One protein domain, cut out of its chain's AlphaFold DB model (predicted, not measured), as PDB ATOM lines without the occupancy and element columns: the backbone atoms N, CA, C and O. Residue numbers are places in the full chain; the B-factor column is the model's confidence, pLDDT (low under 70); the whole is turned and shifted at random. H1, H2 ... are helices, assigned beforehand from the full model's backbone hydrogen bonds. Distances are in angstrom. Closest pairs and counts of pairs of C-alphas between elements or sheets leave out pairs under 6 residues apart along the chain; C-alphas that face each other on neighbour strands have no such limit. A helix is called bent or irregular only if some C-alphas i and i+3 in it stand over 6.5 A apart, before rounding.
ATOM      1  N   SER A 102     256.805 221.621 242.501       90.19
ATOM      2  CA  SER A 102     256.608 222.857 243.270       90.19
ATOM      3  C   SER A 102     255.133 223.162 243.519       90.19
ATOM      4  O   SER A 102     254.780 223.508 244.636       90.19
ATOM      5  N   ASP A 103     254.283 223.016 242.497       87.56
ATOM      6  CA  ASP A 103     252.835 223.256 242.638       87.56
ATOM      7  C   ASP A 103     252.230 222.253 243.631       87.56
ATOM      8  O   ASP A 103     251.405 222.569 244.480       87.56
ATOM      9  N   VAL A 104     252.714 221.020 243.544       85.88
ATOM     10  CA  VAL A 104     252.385 219.942 244.457       85.88
ATOM     11  C   VAL A 104     252.822 220.263 245.891       85.88
ATOM     12  O   VAL A 104     252.024 220.127 246.811       85.88
ATOM     13  N   ALA A 105     254.065 220.706 246.093       87.19
ATOM     14  CA  ALA A 105     254.571 221.073 247.412       87.19
ATOM     15  C   ALA A 105     253.753 222.206 248.050       87.19
ATOM     16  O   ALA A 105     253.472 222.151 249.244       87.19
ATOM     17  N   GLU A 106     253.323 223.193 247.259       86.38
ATOM     18  CA  GLU A 106     252.405 224.243 247.713       86.38
ATOM     19  C   GLU A 106     251.071 223.656 248.200       86.38
ATOM     20  O   GLU A 106     250.612 224.024 249.281       86.38
ATOM     21  N   GLY A 107     250.507 222.685 247.473       81.06
ATOM     22  CA  GLY A 107     249.302 221.963 247.892       81.06
ATOM     23  C   GLY A 107     249.477 221.191 249.206       81.06
ATOM     24  O   GLY A 107     248.629 221.293 250.090       81.06
ATOM     25  N   ILE A 108     250.598 220.478 249.384       82.12
ATOM     26  CA  ILE A 108     250.895 219.777 250.650       82.12
ATOM     27  C   ILE A 108     251.005 220.790 251.800       82.12
ATOM     28  O   ILE A 108     250.418 220.584 252.860       82.12
ATOM     29  N   MET A 109     251.730 221.898 251.600       84.94
ATOM     30  CA  MET A 109     251.872 222.944 252.620       84.94
ATOM     31  C   MET A 109     250.530 223.554 253.019       84.94
ATOM     32  O   MET A 109     250.320 223.833 254.200       84.94
ATOM     33  N   GLN A 110     249.647 223.789 252.047       82.06
ATOM     34  CA  GLN A 110     248.316 224.319 252.307       82.06
ATOM     35  C   GLN A 110     247.496 223.339 253.150       82.06
ATOM     36  O   GLN A 110     247.012 223.734 254.208       82.06
ATOM     37  N   GLY A 111     247.411 222.069 252.737       78.38
ATOM     38  CA  GLY A 111     246.670 221.047 253.483       78.38
ATOM     39  C   GLY A 111     247.197 220.873 254.909       78.38
ATOM     40  O   GLY A 111     246.435 220.907 255.869       78.38
ATOM     41  N   ALA A 112     248.518 220.808 255.073       78.44
ATOM     42  CA  ALA A 112     249.139 220.678 256.388       78.44
ATOM     43  C   ALA A 112     248.858 221.903 257.288       78.44
ATOM     44  O   ALA A 112     248.567 221.773 258.476       78.44
ATOM     45  N   ALA A 113     248.863 223.117 256.722       81.69
ATOM     46  CA  ALA A 113     248.510 224.330 257.458       81.69
ATOM     47  C   ALA A 113     247.024 224.388 257.863       81.69
ATOM     48  O   ALA A 113     246.712 224.941 258.922       81.69
ATOM     49  N   GLU A 114     246.118 223.843 257.048       79.81
ATOM     50  CA  GLU A 114     244.682 223.752 257.345       79.81
ATOM     51  C   GLU A 114     244.393 222.784 258.505       79.81
ATOM     52  O   GLU A 114     243.575 223.105 259.371       79.81
ATOM     53  N   GLU A 115     245.152 221.688 258.596       75.88
ATOM     54  CA  GLU A 115     245.128 220.733 259.719       75.88
ATOM     55  C   GLU A 115     245.868 221.240 260.974       75.88
ATOM     56  O   GLU A 115     245.779 220.660 262.056       75.88
ATOM     57  N   GLY A 116     246.553 222.384 260.876       75.06
ATOM     58  CA  GLY A 116     247.279 222.996 261.991       75.06
ATOM     59  C   GLY A 116     248.688 222.442 262.218       75.06
ATOM     60  O   GLY A 116     249.295 222.775 263.236       75.06
ATOM     61  N   GLU A 117     249.219 221.685 261.260       79.25
ATOM     62  CA  GLU A 117     250.563 221.100 261.244       79.25
ATOM     63  C   GLU A 117     251.382 221.701 260.083       79.25
ATOM     64  O   GLU A 117     251.681 221.029 259.101       79.25
ATOM     65  N   PRO A 118     251.703 223.009 260.110       81.44
ATOM     66  CA  PRO A 118     252.355 223.663 258.983       81.44
ATOM     67  C   PRO A 118     253.756 223.093 258.735       81.44
ATOM     68  O   PRO A 118     254.636 223.213 259.583       81.44
ATOM     69  N   ILE A 119     253.991 222.586 257.527       82.56
ATOM     70  CA  ILE A 119     255.303 222.080 257.107       82.56
ATOM     71  C   ILE A 119     256.082 223.115 256.290       82.56
ATOM     72  O   ILE A 119     255.506 224.010 255.655       82.56
ATOM     73  N   SER A 120     257.410 223.005 256.255       87.00
ATOM     74  CA  SER A 120     258.216 223.865 255.387       87.00
ATOM     75  C   SER A 120     258.126 223.477 253.909       87.00
ATOM     76  O   SER A 120     257.920 222.323 253.536       87.00
ATOM     77  N   MET A 121     258.405 224.458 253.044       89.31
ATOM     78  CA  MET A 121     258.562 224.240 251.601       89.31
ATOM     79  C   MET A 121     259.663 223.222 251.276       89.31
ATOM     80  O   MET A 121     259.571 222.520 250.278       89.31
ATOM     81  N   GLU A 122     260.711 223.128 252.098       89.31
ATOM     82  CA  GLU A 122     261.794 222.162 251.886       89.31
ATOM     83  C   GLU A 122     261.307 220.723 252.104       89.31
ATOM     84  O   GLU A 122     261.556 219.860 251.261       89.31
ATOM     85  N   ALA A 123     260.563 220.481 253.188       85.62
ATOM     86  CA  ALA A 123     259.957 219.181 253.463       85.62
ATOM     87  C   ALA A 123     258.902 218.821 252.403       85.62
ATOM     88  O   ALA A 123     258.947 217.733 251.825       85.62
ATOM     89  N   ALA A 124     258.018 219.767 252.073       88.00
ATOM     90  CA  ALA A 124     256.972 219.586 251.070       88.00
ATOM     91  C   ALA A 124     257.534 219.277 249.671       88.00
ATOM     92  O   ALA A 124     257.048 218.373 248.993       88.00
ATOM     93  N   LEU A 125     258.591 219.979 249.242       90.75
ATOM     94  CA  LEU A 125     259.265 219.705 247.968       90.75
ATOM     95  C   LEU A 125     259.891 218.317 247.942       90.75
ATOM     96  O   LEU A 125     259.800 217.638 246.924       90.75
ATOM     97  N   CYS A 126     260.485 217.874 249.049       90.25
ATOM     98  CA  CYS A 126     261.037 216.530 249.115       90.25
ATOM     99  C   CYS A 126     259.943 215.475 248.882       90.25
ATOM    100  O   CYS A 126     260.133 214.565 248.072       90.25
ATOM    101  N   TYR A 127     258.782 215.622 249.529       87.25
ATOM    102  CA  TYR A 127     257.640 214.726 249.316       87.25
ATOM    103  C   TYR A 127     257.161 214.777 247.864       87.25
ATOM    104  O   TYR A 127     257.001 213.739 247.224       87.25
ATOM    105  N   ALA A 128     257.016 215.979 247.312       88.81
ATOM    106  CA  ALA A 128     256.608 216.185 245.930       88.81
ATOM    107  C   ALA A 128     257.542 215.530 244.898       88.81
ATOM    108  O   ALA A 128     257.071 214.998 243.893       88.81
ATOM    109  N   GLU A 129     258.855 215.565 245.134       90.75
ATOM    110  CA  GLU A 129     259.867 215.002 244.234       90.75
ATOM    111  C   GLU A 129     259.994 213.477 244.329       90.75
ATOM    112  O   GLU A 129     260.367 212.841 243.340       90.75
ATOM    113  N   ASN A 130     259.696 212.893 245.493       89.00
ATOM    114  CA  ASN A 130     259.797 211.448 245.715       89.00
ATOM    115  C   ASN A 130     258.481 210.703 245.470       89.00
ATOM    116  O   ASN A 130     258.505 209.496 245.236       89.00
ATOM    117  N   MET A 131     257.352 211.407 245.449       85.50
ATOM    118  CA  MET A 131     256.055 210.802 245.180       85.50
ATOM    119  C   MET A 131     255.864 210.504 243.682       85.50
ATOM    120  O   MET A 131     256.088 211.334 242.795       85.50
ATOM    121  N   SER A 132     255.432 209.283 243.390       87.69
ATOM    122  CA  SER A 132     255.095 208.804 242.057       87.69
ATOM    123  C   SER A 132     253.797 209.419 241.532       87.69
ATOM    124  O   SER A 132     252.963 209.952 242.261       87.69
ATOM    125  N   ARG A 133     253.582 209.309 240.217       83.88
ATOM    126  CA  ARG A 133     252.346 209.787 239.585       83.88
ATOM    127  C   ARG A 133     251.108 209.045 240.104       83.88
ATOM    128  O   ARG A 133     250.033 209.629 240.175       83.88
ATOM    129  N   GLU A 134     251.245 207.758 240.407       85.12
ATOM    130  CA  GLU A 134     250.184 206.922 240.969       85.12
ATOM    131  C   GLU A 134     249.782 207.385 242.368       85.12
ATOM    132  O   GLU A 134     248.595 207.481 242.649       85.12
ATOM    133  N   GLU A 135     250.751 207.733 243.207       83.12
ATOM    134  CA  GLU A 135     250.493 208.276 244.542       83.12
ATOM    135  C   GLU A 135     249.852 209.671 244.447       83.12
ATOM    136  O   GLU A 135     248.829 209.917 245.079       83.12
ATOM    137  N   TRP A 136     250.320 210.536 243.534       79.69
ATOM    138  CA  TRP A 136     249.654 211.819 243.262       79.69
ATOM    139  C   TRP A 136     248.218 211.666 242.772       79.69
ATOM    140  O   TRP A 136     247.357 212.485 243.094       79.69
ATOM    141  N   ARG A 137     247.941 210.619 241.988       80.75
ATOM    142  CA  ARG A 137     246.577 210.294 241.565       80.75
ATOM    143  C   ARG A 137     245.699 209.992 242.775       80.75
ATOM    144  O   ARG A 137     244.570 210.470 242.783       80.75
ATOM    145  N   VAL A 138     246.189 209.246 243.767       77.44
ATOM    146  CA  VAL A 138     245.437 208.974 245.004       77.44
ATOM    147  C   VAL A 138     245.112 210.282 245.721       77.44
ATOM    148  O   VAL A 138     243.952 210.501 246.043       77.44
ATOM    149  N   ILE A 139     246.089 211.181 245.875       74.50
ATOM    150  CA  ILE A 139     245.901 212.461 246.574       74.50
ATOM    151  C   ILE A 139     244.913 213.393 245.847       74.50
ATOM    152  O   ILE A 139     243.984 213.907 246.461       74.50
ATOM    153  N   ILE A 140     245.061 213.582 244.530       73.81
ATOM    154  CA  ILE A 140     244.190 214.475 243.735       73.81
ATOM    155  C   ILE A 140     242.769 213.933 243.595       73.81
ATOM    156  O   ILE A 140     241.836 214.705 243.395       73.81
ATOM    157  N   SER A 141     242.586 212.616 243.692       72.25
ATOM    158  CA  SER A 141     241.248 212.024 243.608       72.25
ATOM    159  C   SER A 141     240.383 212.334 244.832       72.25
ATOM    160  O   SER A 141     239.248 211.875 244.858       72.25
ATOM    161  N   GLY A 142     240.894 213.097 245.808       62.62
ATOM    162  CA  GLY A 142     240.158 213.484 247.005       62.62
ATOM    163  C   GLY A 142     239.747 212.242 247.780       62.62
ATOM    164  O   GLY A 142     238.558 211.934 247.853       62.62
ATOM    165  N   PRO A 143     240.707 211.458 248.292       56.12
ATOM    166  CA  PRO A 143     240.333 210.297 249.067       56.12
ATOM    167  C   PRO A 143     239.595 210.805 250.324       56.12
ATOM    168  O   PRO A 143     239.804 211.950 250.726       56.12
ATOM    169  N   GLU A 144     238.674 210.012 250.891       55.56
ATOM    170  CA  GLU A 144     237.853 210.445 252.042       55.56
ATOM    171  C   GLU A 144     238.730 211.137 253.111       55.56
ATOM    172  O   GLU A 144     239.882 210.736 253.264       55.56
ATOM    173  N   GLU A 145     238.208 212.144 253.840       50.25
ATOM    174  CA  GLU A 145     238.946 212.980 254.831       50.25
ATOM    175  C   GLU A 145     239.861 212.178 255.797       50.25
ATOM    176  O   GLU A 145     240.801 212.738 256.345       50.25
ATOM    177  N   ASP A 146     239.646 210.865 255.950       54.88
ATOM    178  CA  ASP A 146     240.433 209.929 256.763       54.88
ATOM    179  C   ASP A 146     241.073 208.781 255.944       54.88
ATOM    180  O   ASP A 146     241.116 207.627 256.384       54.88
ATOM    181  N   SER A 147     241.519 209.036 254.715       65.00
ATOM    182  CA  SER A 147     242.076 207.985 253.863       65.00
ATOM    183  C   SER A 147     243.367 207.402 254.430       65.00
ATOM    184  O   SER A 147     244.443 207.998 254.329       65.00
ATOM    185  N   GLU A 148     243.263 206.178 254.953       68.62
ATOM    186  CA  GLU A 148     244.401 205.354 255.377       68.62
ATOM    187  C   GLU A 148     245.452 205.237 254.256       68.62
ATOM    188  O   GLU A 148     246.649 205.243 254.523       68.62
ATOM    189  N   GLU A 149     245.017 205.206 252.990       72.81
ATOM    190  CA  GLU A 149     245.908 205.122 251.830       72.81
ATOM    191  C   GLU A 149     246.709 206.416 251.620       72.81
ATOM    192  O   GLU A 149     247.912 206.359 251.380       72.81
ATOM    193  N   ALA A 150     246.080 207.589 251.763       70.94
ATOM    194  CA  ALA A 150     246.779 208.870 251.652       70.94
ATOM    195  C   ALA A 150     247.766 209.076 252.810       70.94
ATOM    196  O   ALA A 150     248.909 209.475 252.586       70.94
ATOM    197  N   GLY A 151     247.349 208.743 254.036       71.88
ATOM    198  CA  GLY A 151     248.217 208.782 255.213       71.88
ATOM    199  C   GLY A 151     249.429 207.858 255.070       71.88
ATOM    200  O   GLY A 151     250.554 208.273 255.347       71.88
ATOM    201  N   ALA A 152     249.232 206.637 254.562       73.38
ATOM    202  CA  ALA A 152     250.317 205.692 254.314       73.38
ATOM    203  C   ALA A 152     251.312 206.191 253.253       73.38
ATOM    204  O   ALA A 152     252.512 205.983 253.413       73.38
ATOM    205  N   ILE A 153     250.851 206.892 252.210       73.88
ATOM    206  CA  ILE A 153     251.737 207.516 251.213       73.88
ATOM    207  C   ILE A 153     252.640 208.564 251.878       73.88
ATOM    208  O   ILE A 153     253.857 208.534 251.695       73.88
ATOM    209  N   PHE A 154     252.072 209.475 252.673       73.19
ATOM    210  CA  PHE A 154     252.853 210.518 253.345       73.19
ATOM    211  C   PHE A 154     253.831 209.946 254.375       73.19
ATOM    212  O   PHE A 154     254.998 210.337 254.396       73.19
ATOM    213  N   LEU A 155     253.392 208.976 255.181       72.69
ATOM    214  CA  LEU A 155     254.256 208.297 256.148       72.69
ATOM    215  C   LEU A 155     255.359 207.494 255.447       72.69
ATOM    216  O   LEU A 155     256.517 207.565 255.853       72.69
ATOM    217  N   GLY A 156     255.038 206.831 254.334       73.81
ATOM    218  CA  GLY A 156     255.984 206.109 253.482       73.81
ATOM    219  C   GLY A 156     257.183 206.958 253.043       73.81
ATOM    220  O   GLY A 156     258.307 206.463 252.961       73.81
ATOM    221  N   LEU A 157     256.963 208.259 252.835       78.75
ATOM    222  CA  LEU A 157     257.983 209.206 252.385       78.75
ATOM    223  C   LEU A 157     258.912 209.695 253.503       78.75
ATOM    224  O   LEU A 157     259.926 210.322 253.204       78.75
ATOM    225  N   ILE A 158     258.638 209.400 254.779       78.38
ATOM    226  CA  ILE A 158     259.495 209.808 255.908       78.38
ATOM    227  C   ILE A 158     260.935 209.306 255.746       78.38
ATOM    228  O   ILE A 158     261.882 210.030 256.061       78.38
ATOM    229  N   ALA A 159     261.113 208.087 255.230       77.44
ATOM    230  CA  ALA A 159     262.438 207.504 255.040       77.44
ATOM    231  C   ALA A 159     263.256 208.236 253.962       77.44
ATOM    232  O   ALA A 159     264.463 208.427 254.128       77.44
ATOM    233  N   ASP A 160     262.600 208.674 252.885       82.56
ATOM    234  CA  ASP A 160     263.233 209.403 251.782       82.56
ATOM    235  C   ASP A 160     263.363 210.906 252.077       82.56
ATOM    236  O   ASP A 160     264.268 211.578 251.574       82.56
ATOM    237  N   CYS A 161     262.494 211.425 252.945       86.19
ATOM    238  CA  CYS A 161     262.356 212.837 253.267       86.19
ATOM    239  C   CYS A 161     262.307 213.074 254.783       86.19
ATOM    240  O   CYS A 161     261.294 213.518 255.334       86.19
ATOM    241  N   PRO A 162     263.438 212.861 255.476       81.50
ATOM    242  CA  PRO A 162     263.500 212.913 256.932       81.50
ATOM    243  C   PRO A 162     263.389 214.337 257.505       81.50
ATOM    244  O   PRO A 162     263.321 214.508 258.718       81.50
ATOM    245  N   GLN A 163     263.352 215.375 256.659       80.19
ATOM    246  CA  GLN A 163     263.147 216.761 257.101       80.19
ATOM    247  C   GLN A 163     261.792 216.964 257.788       80.19
ATOM    248  O   GLN A 163     261.714 217.774 258.706       80.19
ATOM    249  N   LEU A 164     260.760 216.188 257.431       78.56
ATOM    250  CA  LEU A 164     259.499 216.244 258.169       78.56
ATOM    251  C   LEU A 164     259.685 215.801 259.629       78.56
ATOM    252  O   LEU A 164     259.140 216.430 260.527       78.56
ATOM    253  N   LEU A 165     260.511 214.781 259.893       80.12
ATOM    254  CA  LEU A 165     260.796 214.350 261.269       80.12
ATOM    255  C   LEU A 165     261.483 215.444 262.086       80.12
ATOM    256  O   LEU A 165     261.234 215.555 263.282       80.12
ATOM    257  N   VAL A 166     262.329 216.264 261.454       85.81
ATOM    258  CA  VAL A 166     262.951 217.413 262.125       85.81
ATOM    259  C   VAL A 166     261.870 218.377 262.613       85.81
ATOM    260  O   VAL A 166     261.917 218.811 263.761       85.81
ATOM    261  N   GLU A 167     260.890 218.685 261.764       81.81
ATOM    262  CA  GLU A 167     259.791 219.603 262.085       81.81
ATOM    263  C   GLU A 167     258.845 219.014 263.131       81.81
ATOM    264  O   GLU A 167     258.589 219.669 264.140       81.81
ATOM    265  N   ILE A 168     258.445 217.749 262.974       80.56
ATOM    266  CA  ILE A 168     257.637 217.021 263.962       80.56
ATOM    267  C   ILE A 168     258.323 217.038 265.329       80.56
ATOM    268  O   ILE A 168     257.712 217.402 266.328       80.56
ATOM    269  N   PHE A 169     259.615 216.703 265.405       85.56
ATOM    270  CA  PHE A 169     260.316 216.699 266.689       85.56
ATOM    271  C   PHE A 169     260.408 218.099 267.302       85.56
ATOM    272  O   PHE A 169     260.302 218.233 268.524       85.56
ATOM    273  N   MET A 170     260.602 219.137 266.486       86.62
ATOM    274  CA  MET A 170     260.600 220.520 266.965       86.62
ATOM    275  C   MET A 170     259.244 220.918 267.554       86.62
ATOM    276  O   MET A 170     259.219 221.511 268.635       86.62
ATOM    277  N   ASP A 171     258.146 220.582 266.882       81.38
ATOM    278  CA  ASP A 171     256.800 220.989 267.287       81.38
ATOM    279  C   ASP A 171     256.269 220.155 268.462       81.38
ATOM    280  O   ASP A 171     255.817 220.724 269.460       81.38
ATOM    281  N   ASP A 172     256.415 218.830 268.411       81.00
ATOM    282  CA  ASP A 172     255.887 217.927 269.438       81.00
ATOM    283  C   ASP A 172     256.707 217.958 270.724       81.00
ATOM    284  O   ASP A 172     256.160 217.931 271.831       81.00
ATOM    285  N   MET A 173     258.035 218.022 270.603       81.19
ATOM    286  CA  MET A 173     258.920 217.960 271.766       81.19
ATOM    287  C   MET A 173     259.454 219.323 272.203       81.19
ATOM    288  O   MET A 173     260.123 219.422 273.235       81.19
ATOM    289  N   GLY A 174     259.187 220.382 271.436       83.50
ATOM    290  CA  GLY A 174     259.654 221.733 271.743       83.50
ATOM    291  C   GLY A 174     261.180 221.876 271.730       83.50
ATOM    292  O   GLY A 174     261.717 222.759 272.408       83.50
ATOM    293  N   ILE A 175     261.887 220.995 271.014       88.12
ATOM    294  CA  ILE A 175     263.348 221.037 270.889       88.12
ATOM    295  C   ILE A 175     263.772 221.995 269.774       88.12
ATOM    296  O   ILE A 175     263.014 222.308 268.860       88.12
ATOM    297  N   ASP A 176     265.004 222.496 269.842       90.62
ATOM    298  CA  ASP A 176     265.522 223.356 268.785       90.62
ATOM    299  C   ASP A 176     265.954 222.547 267.551       90.62
ATOM    300  O   ASP A 176     266.294 221.367 267.640       90.62
ATOM    301  N   ARG A 177     266.009 223.225 266.400       87.81
ATOM    302  CA  ARG A 177     266.358 222.621 265.110       87.81
ATOM    303  C   ARG A 177     267.675 221.848 265.125       87.81
ATOM    304  O   ARG A 177     267.733 220.769 264.556       87.81
ATOM    305  N   SER A 178     268.717 222.355 265.792       91.75
ATOM    306  CA  SER A 178     270.011 221.657 265.834       91.75
ATOM    307  C   SER A 178     269.909 220.334 266.586       91.75
ATOM    308  O   SER A 178     270.618 219.385 266.252       91.75
ATOM    309  N   THR A 179     269.067 220.284 267.617       91.31
ATOM    310  CA  THR A 179     268.812 219.065 268.379       91.31
ATOM    311  C   THR A 179     267.971 218.090 267.557       91.31
ATOM    312  O   THR A 179     268.322 216.918 267.479       91.31
ATOM    313  N   ALA A 180     266.923 218.565 266.879       89.44
ATOM    314  CA  ALA A 180     266.084 217.738 266.011       89.44
ATOM    315  C   ALA A 180     266.864 217.136 264.825       89.44
ATOM    316  O   ALA A 180     266.787 215.933 264.589       89.44
ATOM    317  N   GLU A 181     267.689 217.937 264.142       89.38
ATOM    318  CA  GLU A 181     268.573 217.473 263.061       89.38
ATOM    319  C   GLU A 181     269.556 216.403 263.561       89.38
ATOM    320  O   GLU A 181     269.709 215.366 262.921       89.38
ATOM    321  N   CYS A 182     270.162 216.601 264.740       91.88
ATOM    322  CA  CYS A 182     271.043 215.600 265.351       91.88
ATOM    323  C   CYS A 182     270.333 214.256 265.560       91.88
ATOM    324  O   CYS A 182     270.917 213.206 265.294       91.88
ATOM    325  N   VAL A 183     269.088 214.285 266.047       89.12
ATOM    326  CA  VAL A 183     268.320 213.063 266.318       89.12
ATOM    327  C   VAL A 183     268.059 212.329 265.022       89.12
ATOM    328  O   VAL A 183     268.381 211.151 264.929       89.12
ATOM    329  N   VAL A 184     267.527 213.035 264.024       87.50
ATOM    330  CA  VAL A 184     267.200 212.472 262.713       87.50
ATOM    331  C   VAL A 184     268.438 211.871 262.037       87.50
ATOM    332  O   VAL A 184     268.362 210.771 261.497       87.50
ATOM    333  N   GLU A 185     269.598 212.529 262.128       87.50
ATOM    334  CA  GLU A 185     270.876 211.997 261.627       87.50
ATOM    335  C   GLU A 185     271.367 210.753 262.384       87.50
ATOM    336  O   GLU A 185     272.133 209.953 261.835       87.50
ATOM    337  N   ALA A 186     270.972 210.598 263.648       88.25
ATOM    338  CA  ALA A 186     271.336 209.459 264.481       88.25
ATOM    339  C   ALA A 186     270.421 208.240 264.270       88.25
ATOM    340  O   ALA A 186     270.812 207.142 264.674       88.25
ATOM    341  N   LEU A 187     269.251 208.414 263.639       86.06
ATOM    342  CA  LEU A 187     268.329 207.317 263.345       86.06
ATOM    343  C   LEU A 187     268.899 206.403 262.260       86.06
ATOM    344  O   LEU A 187     269.483 206.834 261.261       86.06
ATOM    345  N   SER A 188     268.717 205.103 262.444       83.75
ATOM    346  CA  SER A 188     269.094 204.106 261.462       83.75
ATOM    347  C   SER A 188     268.085 204.060 260.311       83.75
ATOM    348  O   SER A 188     266.894 204.323 260.466       83.75
ATOM    349  N   GLY A 189     268.557 203.672 259.123       80.06
ATOM    350  CA  GLY A 189     267.677 203.413 257.977       80.06
ATOM    351  C   GLY A 189     266.547 202.410 258.278       80.06
ATOM    352  O   GLY A 189     265.423 202.655 257.849       80.06
ATOM    353  N   PRO A 190     266.802 201.308 259.017       81.25
ATOM    354  CA  PRO A 190     265.750 200.418 259.505       81.25
ATOM    355  C   PRO A 190     264.680 201.120 260.344       81.25
ATOM    356  O   PRO A 190     263.505 200.945 260.043       81.25
ATOM    357  N   LEU A 191     265.066 201.960 261.310       78.44
ATOM    358  CA  LEU A 191     264.117 202.715 262.132       78.44
ATOM    359  C   LEU A 191     263.294 203.700 261.292       78.44
ATOM    360  O   LEU A 191     262.077 203.754 261.419       78.44
ATOM    361  N   LEU A 192     263.934 204.434 260.379       76.69
ATOM    362  CA  LEU A 192     263.234 205.326 259.448       76.69
ATOM    363  C   LEU A 192     262.237 204.567 258.556       76.69
ATOM    364  O   LEU A 192     261.140 205.054 258.305       76.69
ATOM    365  N   SER A 193     262.600 203.359 258.117       77.06
ATOM    366  CA  SER A 193     261.708 202.491 257.335       77.06
ATOM    367  C   SER A 193     260.551 201.954 258.181       77.06
ATOM    368  O   SER A 193     259.437 201.837 257.684       77.06
ATOM    369  N   SER A 194     260.811 201.647 259.454       77.25
ATOM    370  CA  SER A 194     259.798 201.204 260.414       77.25
ATOM    371  C   SER A 194     258.776 202.311 260.677       77.25
ATOM    372  O   SER A 194     257.580 202.093 260.505       77.25
ATOM    373  N   LEU A 195     259.239 203.537 260.950       73.19
ATOM    374  CA  LEU A 195     258.382 204.721 261.096       73.19
ATOM    375  C   LEU A 195     257.526 204.968 259.849       73.19
ATOM    376  O   LEU A 195     256.344 205.281 259.972       73.19
ATOM    377  N   ALA A 196     258.097 204.759 258.663       70.56
ATOM    378  CA  ALA A 196     257.369 204.863 257.406       70.56
ATOM    379  C   ALA A 196     256.269 203.791 257.248       70.56
ATOM    380  O   ALA A 196     255.246 204.051 256.621       70.56
ATOM    381  N   SER A 197     256.437 202.611 257.858       65.75
ATOM    382  CA  SER A 197     255.448 201.519 257.844       65.75
ATOM    383  C   SER A 197     254.365 201.598 258.929       65.75
ATOM    384  O   SER A 197     253.348 200.916 258.814       65.75
ATOM    385  N   VAL A 198     254.507 202.460 259.948       63.41
ATOM    386  CA  VAL A 198     253.493 202.632 261.017       63.41
ATOM    387  C   VAL A 198     252.134 203.084 260.454       63.41
ATOM    388  O   VAL A 198     251.087 202.776 261.026       63.41
ATOM    389  N   GLY A 199     252.125 203.736 259.285       52.34
ATOM    390  CA  GLY A 199     250.906 204.105 258.557       52.34
ATOM    391  C   GLY A 199     250.004 202.936 258.156       52.34
ATOM    392  O   GLY A 199     248.825 203.148 257.900       52.34
ATOM    393  N   GLU A 200     250.513 201.700 258.159       53.47
ATOM    394  CA  GLU A 200     249.737 200.485 257.863       53.47
ATOM    395  C   GLU A 200     249.057 199.876 259.111       53.47
ATOM    396  O   GLU A 200     248.475 198.790 259.050       53.47
ATOM    397  N   GLY A 201     249.106 200.564 260.260       52.69
ATOM    398  CA  GLY A 201     248.501 200.108 261.515       52.69
ATOM    399  C   GLY A 201     249.351 199.098 262.295       52.69
ATOM    400  O   GLY A 201     248.835 198.424 263.194       52.69
ATOM    401  N   GLU A 202     250.639 198.978 261.965       58.06
ATOM    402  CA  GLU A 202     251.608 198.204 262.742       58.06
ATOM    403  C   GLU A 202     252.135 199.042 263.922       58.06
ATOM    404  O   GLU A 202     252.532 200.196 263.761       58.06
ATOM    405  N   GLU A 203     252.116 198.478 265.137       60.22
ATOM    406  CA  GLU A 203     252.758 199.124 266.291       60.22
ATOM    407  C   GLU A 203     254.282 199.137 266.081       60.22
ATOM    408  O   GLU A 203     254.836 198.102 265.693       60.22
ATOM    409  N   PRO A 204     254.973 200.257 266.370       62.88
ATOM    410  CA  PRO A 204     256.427 200.313 266.268       62.88
ATOM    411  C   PRO A 204     257.072 199.277 267.197       62.88
ATOM    412  O   PRO A 204     256.615 199.069 268.327       62.88
ATOM    413  N   ASP A 205     258.146 198.631 266.734       73.06
ATOM    414  CA  ASP A 205     258.875 197.657 267.547       73.06
ATOM    415  C   ASP A 205     259.456 198.347 268.799       73.06
ATOM    416  O   ASP A 205     259.881 199.503 268.788       73.06
ATOM    417  N   MET A 206     259.505 197.625 269.917       71.19
ATOM    418  CA  MET A 206     260.159 198.103 271.137       71.19
ATOM    419  C   MET A 206     261.653 198.371 270.916       71.19
ATOM    420  O   MET A 206     262.203 199.253 271.574       71.19
ATOM    421  N   GLU A 207     262.307 197.626 270.018       78.00
ATOM    422  CA  GLU A 207     263.708 197.872 269.641       78.00
ATOM    423  C   GLU A 207     263.865 199.214 268.897       78.00
ATOM    424  O   GLU A 207     264.807 199.961 269.167       78.00
ATOM    425  N   ASP A 208     262.896 199.561 268.047       79.06
ATOM    426  CA  ASP A 208     262.847 200.821 267.298       79.06
ATOM    427  C   ASP A 208     262.627 202.024 268.229       79.06
ATOM    428  O   ASP A 208     263.296 203.056 268.119       79.06
ATOM    429  N   LEU A 209     261.740 201.872 269.218       77.56
ATOM    430  CA  LEU A 209     261.528 202.882 270.256       77.56
ATOM    431  C   LEU A 209     262.767 203.068 271.143       77.56
ATOM    432  O   LEU A 209     263.094 204.199 271.500       77.56
ATOM    433  N   GLU A 210     263.478 201.991 271.499       83.75
ATOM    434  CA  GLU A 210     264.726 202.093 272.270       83.75
ATOM    435  C   GLU A 210     265.802 202.854 271.486       83.75
ATOM    436  O   GLU A 210     266.475 203.721 272.050       83.75
ATOM    437  N   GLU A 211     265.939 202.584 270.186       85.31
ATOM    438  CA  GLU A 211     266.856 203.319 269.315       85.31
ATOM    439  C   GLU A 211     266.507 204.815 269.257       85.31
ATOM    440  O   GLU A 211     267.386 205.654 269.477       85.31
ATOM    441  N   LEU A 212     265.229 205.149 269.051       84.31
ATOM    442  CA  LEU A 212     264.741 206.529 269.026       84.31
ATOM    443  C   LEU A 212     265.044 207.263 270.346       84.31
ATOM    444  O   LEU A 212     265.609 208.360 270.344       84.31
ATOM    445  N   PHE A 213     264.748 206.637 271.490       84.88
ATOM    446  CA  PHE A 213     265.066 207.188 272.812       84.88
ATOM    447  C   PHE A 213     266.570 207.421 272.998       84.88
ATOM    448  O   PHE A 213     266.993 208.450 273.534       84.88
ATOM    449  N   MET A 214     267.399 206.477 272.553       87.31
ATOM    450  CA  MET A 214     268.852 206.593 272.655       87.31
ATOM    451  C   MET A 214     269.408 207.692 271.745       87.31
ATOM    452  O   MET A 214     270.353 208.376 272.149       87.31
ATOM    453  N   ALA A 215     268.811 207.912 270.570       89.12
ATOM    454  CA  ALA A 215     269.141 209.030 269.690       89.12
ATOM    455  C   ALA A 215     268.830 210.377 270.363       89.12
ATOM    456  O   ALA A 215     269.704 211.244 270.439       89.12
ATOM    457  N   PHE A 216     267.643 210.522 270.963       88.25
ATOM    458  CA  PHE A 216     267.263 211.725 271.709       88.25
ATOM    459  C   PHE A 216     268.205 212.036 272.875       88.25
ATOM    460  O   PHE A 216     268.712 213.157 272.986       88.25
ATOM    461  N   ILE A 217     268.518 211.042 273.708       89.56
ATOM    462  CA  ILE A 217     269.476 211.206 274.813       89.56
ATOM    463  C   ILE A 217     270.873 211.545 274.276       89.56
ATOM    464  O   ILE A 217     271.559 212.414 274.823       89.56
ATOM    465  N   GLY A 218     271.301 210.879 273.200       90.50
ATOM    466  CA  GLY A 218     272.589 211.112 272.546       90.50
ATOM    467  C   GLY A 218     272.749 212.541 272.023       90.50
ATOM    468  O   GLY A 218     273.847 213.096 272.095       90.50
ATOM    469  N   CYS A 219     271.650 213.150 271.582       91.62
ATOM    470  CA  CYS A 219     271.583 214.531 271.107       91.62
ATOM    471  C   CYS A 219     271.287 215.561 272.207       91.62
ATOM    472  O   CYS A 219     271.217 216.755 271.929       91.62
ATOM    473  N   GLY A 220     271.196 215.131 273.470       85.75
ATOM    474  CA  GLY A 220     271.097 216.026 274.622       85.75
ATOM    475  C   GLY A 220     269.675 216.427 275.012       85.75
ATOM    476  O   GLY A 220     269.521 217.372 275.787       85.75
ATOM    477  N   VAL A 221     268.654 215.714 274.528       87.38
ATOM    478  CA  VAL A 221     267.273 215.866 275.007       87.38
ATOM    479  C   VAL A 221     267.168 215.283 276.416       87.38
ATOM    480  O   VAL A 221     267.604 214.159 276.677       87.38
ATOM    481  N   ASP A 222     266.609 216.063 277.342       82.44
ATOM    482  CA  ASP A 222     266.372 215.619 278.715       82.44
ATOM    483  C   ASP A 222     265.294 214.515 278.733       82.44
ATOM    484  O   ASP A 222     264.190 214.751 278.236       82.44
ATOM    485  N   PRO A 223     265.569 213.327 279.310       77.12
ATOM    486  CA  PRO A 223     264.579 212.264 279.467       77.12
ATOM    487  C   PRO A 223     263.285 212.701 280.159       77.12
ATOM    488  O   PRO A 223     262.237 212.128 279.886       77.12
ATOM    489  N   GLU A 224     263.326 213.718 281.026       76.94
ATOM    490  CA  GLU A 224     262.124 214.249 281.685       76.94
ATOM    491  C   GLU A 224     261.165 214.965 280.714       76.94
ATOM    492  O   GLU A 224     260.002 215.177 281.054       76.94
ATOM    493  N   MET A 225     261.621 215.321 279.507       70.50
ATOM    494  CA  MET A 225     260.786 215.904 278.449       70.50
ATOM    495  C   MET A 225     260.121 214.850 277.555       70.50
ATOM    496  O   MET A 225     259.252 215.207 276.769       70.50
ATOM    497  N   MET A 226     260.508 213.574 277.668       67.00
ATOM    498  CA  MET A 226     260.074 212.501 276.760       67.00
ATOM    499  C   MET A 226     258.866 211.686 277.270       67.00
ATOM    500  O   MET A 226     258.445 210.756 276.587       67.00
TER     501      MET A 226
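AT A GLANCE: This is residues 102 to 226 of the 227 residues of an uncharacterized protein of Acidimicrobiaceae bacterium (UniProt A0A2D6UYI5). Eight short helices form two rows folded together as a horseshoe: H1, H2, H5 and H6 on one side, H3, H4, H7 and H8 on the other, closed where H6 meets H8 and open where H1 and H3 stay apart. The link from H4 to H5 crosses between the rows. The printed part has 125 residues with eight named helices, H1 to H8 in chain order, and no named strand: all helix. It is compact, with a radius of gyration of the C-alphas of 14.9 A, and elongated, spanning 42 by 27 by 22 A.

HOW THE PARTS SIT: H1, residues 102 to 114, touches H2, residues 121 to 130, at a steep tilt of 58 degrees; their closest C-alphas, of Ala 105 and Ala 124, are 4.6 A apart. H3, residues 133 to 140, touches H4, residues 148 to 156, closest at the C-alphas of Ile 139 and Ala 150, 6.3 A. H2 and H5, residues 163 to 173, only just touch, only at their ends, with 3 pairs of C-alphas within 8 A, the closest those of Ala 123 and Gln 163, 5.4 A. H5 touches H6, residues 177 to 186, closest at the C-alphas of Val 166 and Ala 180, 5.0 A. H7, residues 189 to 200, touches H4 at a shallow tilt of 9 degrees, opposite ways, closest at the C-alphas of Gly 156 and Ala 196, 4.3 A. H8, residues 206 to 218, touches H6, closest at the C-alphas of Val 183 and Ala 215, 5.3 A. With residues 208 to 212 alone it touches H7. Every O i to N i+4 pair is within hydrogen-bond range in H1 to H6 and H8; in H7 6 of 8 are.

IN THESE COORDINATES: H1 starts at C-alpha 102 (256.608, 222.857, 243.270) and is 18.5 A long. H7, 18.2 A, is only just irregular: C-alphas 196 and 199 are 6.6 A apart. H8, 18.0 A, ends at C-alpha 218 (272.589, 211.112, 272.546).

THE WHOLE: The two C-alphas farthest apart, of Ser 141 and Glu 224, are 43.5 A apart. The printed part has no cut and no long link. pLDDT is under 70 at residues 142 to 148, 197 to 204 and 226.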